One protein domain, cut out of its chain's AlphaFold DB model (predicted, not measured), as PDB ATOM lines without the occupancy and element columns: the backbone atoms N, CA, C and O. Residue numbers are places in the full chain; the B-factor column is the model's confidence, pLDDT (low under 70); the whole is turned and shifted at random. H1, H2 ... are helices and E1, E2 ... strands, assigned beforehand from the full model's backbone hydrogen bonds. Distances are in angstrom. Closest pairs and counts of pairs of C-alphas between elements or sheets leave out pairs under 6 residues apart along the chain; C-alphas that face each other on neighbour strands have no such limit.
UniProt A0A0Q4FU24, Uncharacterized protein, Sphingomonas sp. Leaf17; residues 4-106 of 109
ATOM      1  N   SER A   4     123.394 160.492 157.766       92.75
ATOM      2  CA  SER A   4     122.799 159.249 157.257       92.75
ATOM      3  C   SER A   4     122.220 158.383 158.375       92.75
ATOM      4  O   SER A   4     121.092 157.910 158.257       92.75
ATOM      5  N   LEU A   5     122.944 158.223 159.488       94.00
ATOM      6  CA  LEU A   5     122.458 157.453 160.634       94.00
ATOM      7  C   LEU A   5     121.229 158.109 161.278       94.00
ATOM      8  O   LEU A   5     120.277 157.416 161.629       94.00
ATOM      9  N   THR A   6     121.216 159.440 161.396       95.00
ATOM     10  CA  THR A   6     120.039 160.176 161.882       95.00
ATOM     11  C   THR A   6     118.841 159.979 160.949       95.00
ATOM     12  O   THR A   6     117.781 159.580 161.419       95.00
ATOM     13  N   ARG A   7     119.017 160.158 159.629       95.06
ATOM     14  CA  ARG A   7     117.958 159.935 158.623       95.06
ATOM     15  C   ARG A   7     117.391 158.519 158.703       95.06
ATOM     16  O   ARG A   7     116.178 158.338 158.696       95.06
ATOM     17  N   PHE A   8     118.266 157.520 158.797       96.50
ATOM     18  CA  PHE A   8     117.875 156.118 158.886       96.50
ATOM     19  C   PHE A   8     117.090 155.822 160.170       96.50
ATOM     20  O   PHE A   8     116.043 155.178 160.123       96.50
ATOM     21  N   ARG A   9     117.556 156.340 161.312       96.44
ATOM     22  CA  ARG A   9     116.854 156.214 162.594       96.44
ATOM     23  C   ARG A   9     115.472 156.863 162.552       96.44
ATOM     24  O   ARG A   9     114.511 156.257 163.017       96.44
ATOM     25  N   ASP A  10     115.368 158.069 162.002       96.06
ATOM     26  CA  ASP A  10     114.099 158.795 161.914       96.06
ATOM     27  C   ASP A  10     113.107 158.066 161.001       96.06
ATOM     28  O   ASP A  10     111.935 157.931 161.350       96.06
ATOM     29  N   ALA A  11     113.583 157.507 159.883       97.12
ATOM     30  CA  ALA A  11     112.774 156.666 159.007       97.12
ATOM     31  C   ALA A  11     112.286 155.388 159.710       97.12
ATOM     32  O   ALA A  11     111.120 155.023 159.566       97.12
ATOM     33  N   PHE A  12     113.136 154.745 160.518       97.62
ATOM     34  CA  PHE A  12     112.748 153.565 161.293       97.62
ATOM     35  C   PHE A  12     111.658 153.892 162.318       97.62
ATOM     36  O   PHE A  12     110.624 153.229 162.367       97.62
ATOM     37  N   VAL A  13     111.844 154.954 163.109       97.19
ATOM     38  CA  VAL A  13     110.835 155.414 164.077       97.19
ATOM     39  C   VAL A  13     109.546 155.846 163.371       97.19
ATOM     40  O   VAL A  13     108.453 155.593 163.887       97.19
ATOM     41  N   GLY A  14     109.654 156.447 162.185       97.06
ATOM     42  CA  GLY A  14     108.525 156.757 161.312       97.06
ATOM     43  C   GLY A  14     107.734 155.506 160.930       97.06
ATOM     44  O   GLY A  14     106.525 155.477 161.140       97.06
ATOM     45  N   ALA A  15     108.411 154.448 160.479       97.31
ATOM     46  CA  ALA A  15     107.776 153.177 160.132       97.31
ATOM     47  C   ALA A  15     107.102 152.497 161.341       97.31
ATOM     48  O   ALA A  15     105.986 151.999 161.226       97.31
ATOM     49  N   LEU A  16     107.723 152.527 162.526       97.31
ATOM     50  CA  LEU A  16     107.107 152.017 163.763       97.31
ATOM     51  C   LEU A  16     105.856 152.818 164.161       97.31
ATOM     52  O   LEU A  16     104.851 152.254 164.593       97.31
ATOM     53  N   THR A  17     105.915 154.144 164.018       96.94
ATOM     54  CA  THR A  17     104.776 155.039 164.274       96.94
ATOM     55  C   THR A  17     103.634 154.752 163.305       96.94
ATOM     56  O   THR A  17     102.473 154.701 163.702       96.94
ATOM     57  N   GLU A  18     103.963 154.514 162.040       96.25
ATOM     58  CA  GLU A  18     102.988 154.160 161.021       96.25
ATOM     59  C   GLU A  18     102.356 152.787 161.287       96.25
ATOM     60  O   GLU A  18     101.140 152.660 161.191       96.25
ATOM     61  N   ALA A  19     103.128 151.795 161.738       95.88
ATOM     62  CA  ALA A  19     102.592 150.491 162.137       95.88
ATOM     63  C   ALA A  19     101.576 150.600 163.293       95.88
ATOM     64  O   ALA A  19     100.538 149.938 163.277       95.88
ATOM     65  N   LEU A  20     101.825 151.475 164.278       95.31
ATOM     66  CA  LEU A  20     100.840 151.790 165.324       95.31
ATOM     67  C   LEU A  20      99.584 152.437 164.734       95.31
ATOM     68  O   LEU A  20      98.465 152.049 165.076       95.31
ATOM     69  N   ARG A  21      99.766 153.399 163.824       94.88
ATOM     70  CA  ARG A  21      98.671 154.114 163.165       94.88
ATOM     71  C   ARG A  21      97.782 153.169 162.354       94.88
ATOM     72  O   ARG A  21      96.560 153.289 162.436       94.88
ATOM     73  N   GLU A  22      98.364 152.238 161.599       93.88
ATOM     74  CA  GLU A  22      97.624 151.220 160.840       93.88
ATOM     75  C   GLU A  22      96.817 150.291 161.753       93.88
ATOM     76  O   GLU A  22      95.691 149.924 161.419       93.88
ATOM     77  N   ALA A  23      97.337 149.993 162.946       92.31
ATOM     78  CA  ALA A  23      96.631 149.238 163.977       92.31
ATOM     79  C   ALA A  23      95.596 150.068 164.770       92.31
ATOM     80  O   ALA A  23      94.983 149.562 165.711       92.31
ATOM     81  N   GLY A  24      95.384 151.343 164.420       93.62
ATOM     82  CA  GLY A  24      94.440 152.233 165.104       93.62
ATOM     83  C   GLY A  24      94.914 152.727 166.475       93.62
ATOM     84  O   GLY A  24      94.108 153.239 167.253       93.62
ATOM     85  N   ILE A  25      96.205 152.594 166.781       93.25
ATOM     86  CA  ILE A  25      96.810 153.030 168.039       93.25
ATOM     87  C   ILE A  25      97.396 154.428 167.843       93.25
ATOM     88  O   ILE A  25      98.266 154.656 167.005       93.25
ATOM     89  N   ALA A  26      96.910 155.389 168.627       90.94
ATOM     90  CA  ALA A  26      97.404 156.757 168.578       90.94
ATOM     91  C   ALA A  26      98.727 156.897 169.346       90.94
ATOM     92  O   ALA A  26      98.835 156.460 170.491       90.94
ATOM     93  N   GLY A  27      99.698 157.587 168.748       90.88
ATOM     94  CA  GLY A  27     100.950 157.960 169.405       90.88
ATOM     95  C   GLY A  27     102.183 157.539 168.618       90.88
ATOM     96  O   GLY A  27     102.130 157.334 167.411       90.88
ATOM     97  N   SER A  28     103.298 157.440 169.331       93.00
ATOM     98  CA  SER A  28     104.607 157.037 168.815       93.00
ATOM     99  C   SER A  28     105.124 155.863 169.646       93.00
ATOM    100  O   SER A  28     104.700 155.714 170.799       93.00
ATOM    101  N   PRO A  29     106.042 155.039 169.113       93.62
ATOM    102  CA  PRO A  29     106.628 153.950 169.882       93.62
ATOM    103  C   PRO A  29     107.279 154.491 171.160       93.62
ATOM    104  O   PRO A  29     108.082 155.426 171.132       93.62
ATOM    105  N   ALA A  30     106.927 153.895 172.299       92.19
ATOM    106  CA  ALA A  30     107.543 154.228 173.575       92.19
ATOM    107  C   ALA A  30     109.029 153.818 173.578       92.19
ATOM    108  O   ALA A  30     109.377 152.827 172.931       92.19
ATOM    109  N   PRO A  31     109.904 154.476 174.363       86.75
ATOM    110  CA  PRO A  31     111.296 154.040 174.526       86.75
ATOM    111  C   PRO A  31     111.442 152.603 175.052       86.75
ATOM    112  O   PRO A  31     112.465 151.964 174.835       86.75
ATOM    113  N   THR A  32     110.417 152.097 175.741       88.75
ATOM    114  CA  THR A  32     110.331 150.722 176.251       88.75
ATOM    115  C   THR A  32     109.817 149.716 175.220       88.75
ATOM    116  O   THR A  32     109.723 148.533 175.543       88.75
ATOM    117  N   SER A  33     109.473 150.155 174.004       93.56
ATOM    118  CA  SER A  33     109.035 149.251 172.937       93.56
ATOM    119  C   SER A  33     110.137 148.249 172.616       93.56
ATOM    120  O   SER A  33     111.319 148.598 172.550       93.56
ATOM    121  N   ARG A  34     109.734 147.000 172.417       96.69
ATOM    122  CA  ARG A  34     110.632 145.889 172.113       96.69
ATOM    123  C   ARG A  34     110.524 145.550 170.634       96.69
ATOM    124  O   ARG A  34     109.429 145.583 170.071       96.69
ATOM    125  N   ILE A  35     111.666 145.263 170.027       97.56
ATOM    126  CA  ILE A  35     111.780 144.904 168.623       97.56
ATOM    127  C   ILE A  35     112.332 143.488 168.526       97.56
ATOM    128  O   ILE A  35     113.472 143.248 168.918       97.56
ATOM    129  N   GLU A  36     111.552 142.579 167.962       97.56
ATOM    130  CA  GLU A  36     112.014 141.261 167.555       97.56
ATOM    131  C   GLU A  36     112.638 141.369 166.156       97.56
ATOM    132  O   GLU A  36     111.942 141.443 165.139       97.56
ATOM    133  N   LEU A  37     113.967 141.415 166.097       96.69
ATOM    134  CA  LEU A  37     114.728 141.516 164.858       96.69
ATOM    135  C   LEU A  37     115.066 140.126 164.305       96.69
ATOM    136  O   LEU A  37     115.762 139.340 164.948       96.69
ATOM    137  N   HIS A  38     114.625 139.852 163.077       94.19
ATOM    138  CA  HIS A  38     114.920 138.629 162.325       94.19
ATOM    139  C   HIS A  38     116.122 138.865 161.401       94.19
ATOM    140  O   HIS A  38     115.970 139.110 160.204       94.19
ATOM    141  N   LEU A  39     117.329 138.806 161.970       87.56
ATOM    142  CA  LEU A  39     118.608 138.960 161.266       87.56
ATOM    143  C   LEU A  39     119.583 137.872 161.736       87.56
ATOM    144  O   LEU A  39     120.091 137.917 162.855       87.56
ATOM    145  N   HIS A  40     119.834 136.874 160.882       84.69
ATOM    146  CA  HIS A  40     120.652 135.692 161.215       84.69
ATOM    147  C   HIS A  40     120.218 134.984 162.519       84.69
ATOM    148  O   HIS A  40     121.045 134.461 163.263       84.69
ATOM    149  N   GLY A  41     118.916 134.992 162.803       87.31
ATOM    150  CA  GLY A  41     118.329 134.560 164.069       87.31
ATOM    151  C   GLY A  41     117.280 135.559 164.547       87.31
ATOM    152  O   GLY A  41     116.965 136.509 163.831       87.31
ATOM    153  N   THR A  42     116.756 135.331 165.748       91.06
ATOM    154  CA  THR A  42     115.753 136.187 166.390       91.06
ATOM    155  C   THR A  42     116.380 136.878 167.595       91.06
ATOM    156  O   THR A  42     116.940 136.204 168.460       91.06
ATOM    157  N   HIS A  43     116.284 138.207 167.648       92.69
ATOM    158  CA  HIS A  43     116.871 139.031 168.708       92.69
ATOM    159  C   HIS A  43     115.834 139.998 169.272       92.69
ATOM    160  O   HIS A  43     115.225 140.729 168.501       92.69
ATOM    161  N   ASP A  44     115.690 140.059 170.596       95.31
ATOM    162  CA  ASP A  44     114.829 141.046 171.259       95.31
ATOM    163  C   ASP A  44     115.631 142.283 171.668       95.31
ATOM    164  O   ASP A  44     116.368 142.277 172.663       95.31
ATOM    165  N   LEU A  45     115.449 143.366 170.926       96.50
ATOM    166  CA  LEU A  45     116.249 144.580 171.013       96.50
ATOM    167  C   LEU A  45     115.398 145.807 171.361       96.50
ATOM    168  O   LEU A  45     114.171 145.818 171.256       96.50
ATOM    169  N   THR A  46     116.069 146.867 171.791       96.06
ATOM    170  CA  THR A  46     115.517 148.228 171.803       96.06
ATOM    171  C   THR A  46     115.559 148.847 170.400       96.06
ATOM    172  O   THR A  46     116.178 148.314 169.476       96.06
ATOM    173  N   ILE A  47     114.925 150.013 170.230       95.44
ATOM    174  CA  ILE A  47     114.937 150.765 168.964       95.44
ATOM    175  C   ILE A  47     116.371 151.112 168.535       95.44
ATOM    176  O   ILE A  47     116.751 150.852 167.396       95.44
ATOM    177  N   ASP A  48     117.183 151.666 169.439       94.62
ATOM    178  CA  ASP A  48     118.538 152.126 169.104       94.62
ATOM    179  C   ASP A  48     119.505 150.952 168.842       94.62
ATOM    180  O   ASP A  48     120.351 151.024 167.945       94.62
ATOM    181  N   GLU A  49     119.353 149.836 169.564       95.88
ATOM    182  CA  GLU A  49     120.075 148.591 169.266       95.88
ATOM    183  C   GLU A  49     119.682 148.035 167.895       95.88
ATOM    184  O   GLU A  49     120.550 147.626 167.125       95.88
ATOM    185  N   THR A  50     118.392 148.066 167.552       96.62
ATOM    186  CA  THR A  50     117.909 147.619 166.239       96.62
ATOM    187  C   THR A  50     118.506 148.467 165.120       96.62
ATOM    188  O   THR A  50     119.057 147.924 164.168       96.62
ATOM    189  N   VAL A  51     118.481 149.796 165.258       95.56
ATOM    190  CA  VAL A  51     119.104 150.716 164.292       95.56
ATOM    191  C   VAL A  51     120.586 150.399 164.108       95.56
ATOM    192  O   VAL A  51     121.056 150.339 162.976       95.56
ATOM    193  N   SER A  52     121.304 150.134 165.200       94.56
ATOM    194  CA  SER A  52     122.732 149.795 165.154       94.56
ATOM    195  C   SER A  52     123.014 148.468 164.440       94.56
ATOM    196  O   SER A  52     124.073 148.323 163.840       94.56
ATOM    197  N   ASN A  53     122.086 147.506 164.488       94.38
ATOM    198  CA  ASN A  53     122.214 146.221 163.788       94.38
ATOM    199  C   ASN A  53     121.813 146.298 162.306       94.38
ATOM    200  O   ASN A  53     122.313 145.520 161.499       94.38
ATOM    201  N   LEU A  54     120.898 147.203 161.951       94.25
ATOM    202  CA  LEU A  54     120.379 147.346 160.588       94.25
ATOM    203  C   LEU A  54     121.175 148.332 159.729       94.25
ATOM    204  O   LEU A  54     121.161 148.231 158.502       94.25
ATOM    205  N   PHE A  55     121.826 149.313 160.353       94.25
ATOM    206  CA  PHE A  55     122.592 150.328 159.645       94.25
ATOM    207  C   PHE A  55     123.900 149.733 159.109       94.25
ATOM    208  O   PHE A  55     124.769 149.334 159.883       94.25
ATOM    209  N   VAL A  56     124.039 149.680 157.781       91.88
ATOM    210  CA  VAL A  56     125.202 149.071 157.115       91.88
ATOM    211  C   VAL A  56     126.360 150.066 157.022       91.88
ATOM    212  O   VAL A  56     127.438 149.805 157.557       91.88
ATOM    213  N   SER A  57     126.160 151.205 156.355       93.56
ATOM    214  CA  SER A  57     127.168 152.264 156.234       93.56
ATOM    215  C   SER A  57     126.509 153.620 155.937       93.56
ATOM    216  O   SER A  57     125.288 153.733 155.871       93.56
ATOM    217  N   GLU A  58     127.307 154.682 155.788       92.62
ATOM    218  CA  GLU A  58     126.779 156.011 155.436       92.62
ATOM    219  C   GLU A  58     126.186 156.082 154.024       92.62
ATOM    220  O   GLU A  58     125.301 156.912 153.796       92.62
ATOM    221  N   ASP A  59     126.653 155.205 153.131       92.38
ATOM    222  CA  ASP A  59     126.328 155.192 151.703       92.38
ATOM    223  C   ASP A  59     125.527 153.949 151.283       92.38
ATOM    224  O   ASP A  59     124.881 153.965 150.235       92.38
ATOM    225  N   ASP A  60     125.529 152.895 152.104       94.31
ATOM    226  CA  ASP A  60     124.877 151.621 151.823       94.31
ATOM    227  C   ASP A  60     123.787 151.309 152.849       94.31
ATOM    228  O   ASP A  60     124.001 151.345 154.063       94.31
ATOM    229  N   PHE A  61     122.619 150.919 152.344       94.25
ATOM    230  CA  PHE A  61     121.445 150.555 153.126       94.25
ATOM    231  C   PHE A  61     120.891 149.218 152.641       94.25
ATOM    232  O   PHE A  61     121.016 148.866 151.470       94.25
ATOM    233  N   ILE A  62     120.249 148.469 153.532       94.38
ATOM    234  CA  ILE A  62     119.464 147.286 153.153       94.38
ATOM    235  C   ILE A  62     118.341 147.740 152.211       94.38
ATOM    236  O   ILE A  62     117.674 148.722 152.509       94.38
ATOM    237  N   HIS A  63     118.109 147.052 151.093       93.44
ATOM    238  CA  HIS A  63     117.104 147.476 150.110       93.44
ATOM    239  C   HIS A  63     115.672 147.469 150.670       93.44
ATOM    240  O   HIS A  63     114.887 148.381 150.388       93.44
ATOM    241  N   THR A  64     115.313 146.452 151.462       94.75
ATOM    242  CA  THR A  64     113.968 146.335 152.054       94.75
ATOM    243  C   THR A  64     113.986 145.683 153.433       94.75
ATOM    244  O   THR A  64     114.593 144.625 153.620       94.75
ATOM    245  N   ILE A  65     113.279 146.299 154.380       95.94
ATOM    246  CA  ILE A  65     113.101 145.869 155.768       95.94
ATOM    247  C   ILE A  65     111.609 145.952 156.101       95.94
ATOM    248  O   ILE A  65     111.040 147.037 156.097       95.94
ATOM    249  N   ASP A  66     110.974 144.833 156.418       95.44
ATOM    250  CA  ASP A  66     109.570 144.803 156.817       95.44
ATOM    251  C   ASP A  66     109.425 145.095 158.313       95.44
ATOM    252  O   ASP A  66     110.154 144.545 159.140       95.44
ATOM    253  N   VAL A  67     108.460 145.944 158.655       96.69
ATOM    254  CA  VAL A  67     108.105 146.348 160.015       96.69
ATOM    255  C   VAL A  67     106.639 146.008 160.248       96.69
ATOM    256  O   VAL A  67     105.763 146.463 159.515       96.69
ATOM    257  N   THR A  68     106.362 145.232 161.290       96.19
ATOM    258  CA  THR A  68     105.006 144.817 161.658       96.19
ATOM    259  C   THR A  68     104.783 145.064 163.140       96.19
ATOM    260  O   THR A  68     105.643 144.742 163.961       96.19
ATOM    261  N   LEU A  69     103.624 145.613 163.507       95.75
ATOM    262  CA  LEU A  69     103.185 145.590 164.899       95.75
ATOM    263  C   LEU A  69     102.685 144.180 165.232       95.75
ATOM    264  O   LEU A  69     101.730 143.709 164.623       95.75
ATOM    265  N   ASP A  70     103.323 143.526 166.196       94.69
ATOM    266  CA  ASP A  70     102.941 142.184 166.646       94.69
ATOM    267  C   ASP A  70     101.969 142.253 167.827       94.69
ATOM    268  O   ASP A  70     100.906 141.632 167.809       94.69
ATOM    269  N   ARG A  71     102.289 143.072 168.837       93.00
ATOM    270  CA  ARG A  71     101.436 143.241 170.018       93.00
ATOM    271  C   ARG A  71     101.467 144.671 170.549       93.00
ATOM    272  O   ARG A  71     102.503 145.331 170.536       93.00
ATOM    273  N   HIS A  72     100.340 145.115 171.096       91.75
ATOM    274  CA  HIS A  72     100.248 146.326 171.908       91.75
ATOM    275  C   HIS A  72      99.271 146.083 173.061       91.75
ATOM    276  O   HIS A  72      98.062 145.989 172.849       91.75
ATOM    277  N   ASP A  73      99.802 145.941 174.270       89.69
ATOM    278  CA  ASP A  73      99.042 145.625 175.477       89.69
ATOM    279  C   ASP A  73      99.627 146.341 176.711       89.69
ATOM    280  O   ASP A  73     100.446 147.258 176.602       89.69
ATOM    281  N   ASN A  74      99.173 145.947 177.903       85.94
ATOM    282  CA  ASN A  74      99.635 146.529 179.164       85.94
ATOM    283  C   ASN A  74     101.114 146.228 179.472       85.94
ATOM    284  O   ASN A  74     101.717 146.963 180.254       85.94
ATOM    285  N   ASP A  75     101.685 145.174 178.881       81.81
ATOM    286  CA  ASP A  75     103.086 144.783 179.066       81.81
ATOM    287  C   ASP A  75     104.011 145.537 178.096       81.81
ATOM    288  O   ASP A  75     105.222 145.625 178.316       81.81
ATOM    289  N   GLY A  76     103.440 146.147 177.054       88.50
ATOM    290  CA  GLY A  76     104.104 147.122 176.205       88.50
ATOM    291  C   GLY A  76     103.757 146.981 174.729       88.50
ATOM    292  O   GLY A  76     102.763 146.382 174.328       88.50
ATOM    293  N   THR A  77     104.604 147.586 173.896       94.75
ATOM    294  CA  THR A  77     104.506 147.490 172.436       94.75
ATOM    295  C   THR A  77     105.623 146.605 171.909       94.75
ATOM    296  O   THR A  77     106.794 146.821 172.234       94.75
ATOM    297  N   HIS A  78     105.248 145.627 171.096       96.19
ATOM    298  CA  HIS A  78     106.147 144.684 170.460       96.19
ATOM    299  C   HIS A  78     106.025 144.796 168.943       96.19
ATOM    300  O   HIS A  78     104.930 144.666 168.389       96.19
ATOM    301  N   PHE A  79     107.151 145.032 168.280       96.94
ATOM    302  CA  PHE A  79     107.241 145.054 166.826       96.94
ATOM    303  C   PHE A  79     108.119 143.909 166.349       96.94
ATOM    304  O   PHE A  79     109.100 143.565 167.001       96.94
ATOM    305  N   VAL A  80     107.811 143.384 165.173       96.94
ATOM    306  CA  VAL A  80     108.657 142.422 164.476       96.94
ATOM    307  C   VAL A  80     109.278 143.112 163.271       96.94
ATOM    308  O   VAL A  80     108.583 143.776 162.501       96.94
ATOM    309  N   VAL A  81     110.590 142.949 163.113       96.88
ATOM    310  CA  VAL A  81     111.366 143.514 162.008       96.88
ATOM    311  C   VAL A  81     112.047 142.392 161.241       96.88
ATOM    312  O   VAL A  81     112.810 141.616 161.817       96.88
ATOM    313  N   ARG A  82     111.791 142.300 159.935       95.44
ATOM    314  CA  ARG A  82     112.338 141.255 159.058       95.44
ATOM    315  C   ARG A  82     113.106 141.863 157.901       95.44
ATOM    316  O   ARG A  82     112.715 142.893 157.367       95.44
ATOM    317  N   ILE A  83     114.190 141.217 157.488       92.88
ATOM    318  CA  ILE A  83     114.921 141.654 156.299       92.88
ATOM    319  C   ILE A  83     114.330 140.994 155.058       92.88
ATOM    320  O   ILE A  83     114.318 139.767 154.966       92.88
ATOM    321  N   GLY A  84     113.871 141.807 154.107       86.56
ATOM    322  CA  GLY A  84     113.336 141.329 152.833       86.56
ATOM    323  C   GLY A  84     114.439 141.068 151.804       86.56
ATOM    324  O   GLY A  84     114.605 139.944 151.335       86.56
ATOM    325  N   ASP A  85     115.219 142.101 151.472       87.44
ATOM    326  CA  ASP A  85     116.345 142.032 150.526       87.44
ATOM    327  C   ASP A  85     117.592 142.670 151.156       87.44
ATOM    328  O   ASP A  85     117.657 143.887 151.329       87.44
ATOM    329  N   MET A  86     118.586 141.838 151.495       86.31
ATOM    330  CA  MET A  86     119.857 142.254 152.110       86.31
ATOM    331  C   MET A  86     120.823 142.959 151.152       86.31
ATOM    332  O   MET A  86     121.909 143.352 151.576       86.31
ATOM    333  N   ARG A  87     120.480 143.109 149.870       89.62
ATOM    334  CA  ARG A  87     121.330 143.807 148.907       89.62
ATOM    335  C   ARG A  87     121.620 145.240 149.384       89.62
ATOM    336  O   ARG A  87     120.673 146.012 149.542       89.62
ATOM    337  N   PRO A  88     122.901 145.607 149.576       92.56
ATOM    338  CA  PRO A  88     123.276 146.975 149.898       92.56
ATOM    339  C   PRO A  88     123.006 147.881 148.697       92.56
ATOM    340  O   PRO A  88     123.425 147.575 147.576       92.56
ATOM    341  N   VAL A  89     122.281 148.968 148.928       95.31
ATOM    342  CA  VAL A  89     121.933 149.962 147.912       95.31
ATOM    343  C   VAL A  89     122.069 151.379 148.473       95.31
ATOM    344  O   VAL A  89     121.872 151.577 149.674       95.31
ATOM    345  N   PRO A  90     122.345 152.388 147.628       96.19
ATOM    346  CA  PRO A  90     122.224 153.786 148.025       96.19
ATOM    347  C   PRO A  90     120.801 154.115 148.480       96.19
ATOM    348  O   PRO A  90     119.844 153.503 148.003       96.19
ATOM    349  N   TRP A  91     120.644 155.137 149.329       95.31
ATOM    350  CA  TRP A  91     119.334 155.521 149.872       95.31
ATOM    351  C   TRP A  91     118.255 155.666 148.790       95.31
ATOM    352  O   TRP A  91     117.167 155.115 148.928       95.31
ATOM    353  N   GLU A  92     118.569 156.351 147.689       96.31
ATOM    354  CA  GLU A  92     117.631 156.631 146.590       96.31
ATOM    355  C   GLU A  92     117.163 155.380 145.825       96.31
ATOM    356  O   GLU A  92     116.283 155.461 144.972       96.31
ATOM    357  N   GLN A  93     117.756 154.223 146.116       96.12
ATOM    358  CA  GLN A  93     117.397 152.922 145.553       96.12
ATOM    359  C   GLN A  93     116.770 151.982 146.591       96.12
ATOM    360  O   GLN A  93     116.537 150.815 146.286       96.12
ATOM    361  N   THR A  94     116.518 152.456 147.812       95.69
ATOM    362  CA  THR A  94     115.716 151.715 148.793       95.69
ATOM    363  C   THR A  94     114.257 151.616 148.336       95.69
ATOM    364  O   THR A  94     113.862 152.254 147.359       95.69
ATOM    365  N   LEU A  95     113.445 150.808 149.021       93.44
ATOM    366  CA  LEU A  95     112.044 150.586 148.647       93.44
ATOM    367  C   LEU A  95     111.237 151.889 148.470       93.44
ATOM    368  O   LEU A  95     110.513 152.039 147.488       93.44
ATOM    369  N   SER A  96     111.360 152.809 149.427       91.62
ATOM    370  CA  SER A  96     110.515 154.000 149.569       91.62
ATOM    371  C   SER A  96     111.337 155.222 150.025       91.62
ATOM    372  O   SER A  96     111.081 155.768 151.104       91.62
ATOM    373  N   PRO A  97     112.320 155.696 149.233       91.75
ATOM    374  CA  PRO A  97     113.310 156.709 149.633       91.75
ATOM    375  C   PRO A  97     112.713 158.027 150.143       91.75
ATOM    376  O   PRO A  97     113.310 158.680 151.001       91.75
ATOM    377  N   GLU A  98     111.534 158.393 149.642       91.12
ATOM    378  CA  GLU A  98     110.819 159.635 149.965       91.12
ATOM    379  C   GLU A  98     109.967 159.548 151.243       91.12
ATOM    380  O   GLU A  98     109.460 160.558 151.725       91.12
ATOM    381  N   THR A  99     109.760 158.346 151.784       89.81
ATOM    382  CA  THR A  99     108.931 158.109 152.979       89.81
ATOM    383  C   THR A  99     109.765 157.477 154.078       89.81
ATOM    384  O   THR A  99     110.292 158.186 154.933       89.81
ATOM    385  N   PHE A 100     109.936 156.158 154.043       92.81
ATOM    386  CA  PHE A 100     110.628 155.419 155.097       92.81
ATOM    387  C   PHE A 100     111.914 154.751 154.611       92.81
ATOM    388  O   PHE A 100     112.442 153.871 155.279       92.81
ATOM    389  N   GLY A 101     112.443 155.154 153.457       94.56
ATOM    390  CA  GLY A 101     113.634 154.550 152.878       94.56
ATOM    391  C   GLY A 101     113.455 153.041 152.711       94.56
ATOM    392  O   GLY A 101     112.588 152.614 151.947       94.56
ATOM    393  N   PRO A 102     114.235 152.214 153.422       96.38
ATOM    394  CA  PRO A 102     114.150 150.766 153.290       96.38
ATOM    395  C   PRO A 102     112.957 150.140 154.016       96.38
ATOM    396  O   PRO A 102     112.683 148.963 153.792       96.38
ATOM    397  N   PHE A 103     112.268 150.874 154.895       97.19
ATOM    398  CA  PHE A 103     111.247 150.291 155.760       97.19
ATOM    399  C   PHE A 103     109.887 150.192 155.062       97.19
ATOM    400  O   PHE A 103     109.320 151.186 154.608       97.19
ATOM    401  N   ASN A 104     109.349 148.981 155.024       95.44
ATOM    402  CA  ASN A 104     108.006 148.658 154.576       95.44
ATOM    403  C   ASN A 104     107.120 148.396 155.796       95.44
ATOM    404  O   ASN A 104     107.467 147.564 156.632       95.44
ATOM    405  N   VAL A 105     105.981 149.072 155.904       94.81
ATOM    406  CA  VAL A 105     105.029 148.822 156.991       94.81
ATOM    407  C   VAL A 105     104.050 147.761 156.516       94.81
ATOM    408  O   VAL A 105     103.326 147.964 155.546       94.81
ATOM    409  N   ALA A 106     104.077 146.605 157.171       85.75
ATOM    410  CA  ALA A 106     103.203 145.488 156.857       85.75
ATOM    411  C   ALA A 106     102.164 145.314 157.964       85.75
ATOM    412  O   ALA A 106     102.501 145.244 159.150       85.75
TER     413      ALA A 106
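What this domain is: This is residues 4 to 106 of the 109 residues of an uncharacterized protein of Sphingomonas sp. Leaf17 (UniProt A0A0Q4FU24). Look for one twisted sheet built on the long hairpin E3 and E4, with H1 slantwise over E3 and H2 on the same face, where the sheet curls round it; the other face is bare. The printed part has 103 residues, with two named helices and five named strands in the order H1 E1 E2 H2 E3 E4 E5; the mixed sheet runs E2 E1 E4 E3 E5. It is of mixed class, in two layers, helices on one face of a sheet, and compact: radius of gyration of the C-alphas 12.7 A, spans 39 by 28 by 21 A.

How they stand to each other: Start at the antiparallel hairpin of E3, residues 61 to 73, and E4, residues 76 to 89, with N 66 and O 82 within hydrogen-bond range at 2.8 A. E3 bends by 71 degrees at residue 64, E4 by 73 degrees at residue 86. Next to E4, E1, residues 34 to 38, is parallel, N 36 to O 79 2.8 A. E1 forms a hairpin with antiparallel edge strand E2, residues 42 to 45, N 37 to O 43 2.8 A. Edge strand E5, residues 103 to 105, is parallel to E3, N 104 to O 65 2.8 A. H1, residues 4 to 22, is on the sheet at a height over the sheet of 8.9 A, over E3 and only just not over E4, where 2 of its C-alphas fall; its closest C-alpha pair with E3 is Ala 19 and Leu 69, 5.7 A. H2, residues 47 to 54, touches residues 8 to 13 of H1 alone, closest C-alphas Val 51 and Arg 9, 6.2 A, at a steep tilt of 62 degrees, opposite ways. E2, H2 and E3 make a split strand-helix-strand unit, its same-way strands having E1 and E4 between them, with a right-handed crossover. In H1 and H2 every O i to N i+4 pair is within hydrogen-bond range.

Where its parts are: Find C-alpha 4 at (122.799, 159.249, 157.257); H1 runs 26.7 A from there. E3 begins at (121.445, 150.555, 153.126) and spans 32.0 A; E4 spans 33.6 A. E5 ends at C-alpha 105, (105.029, 148.822, 156.991).

The domain as a whole: The C-alphas farthest apart, Asp 59 and Asn 74, are 39.3 A apart. The links H1 to E1 and E4 to E5 are long. The printed part has no cut, and no printed residue is under 70 in pLDDT.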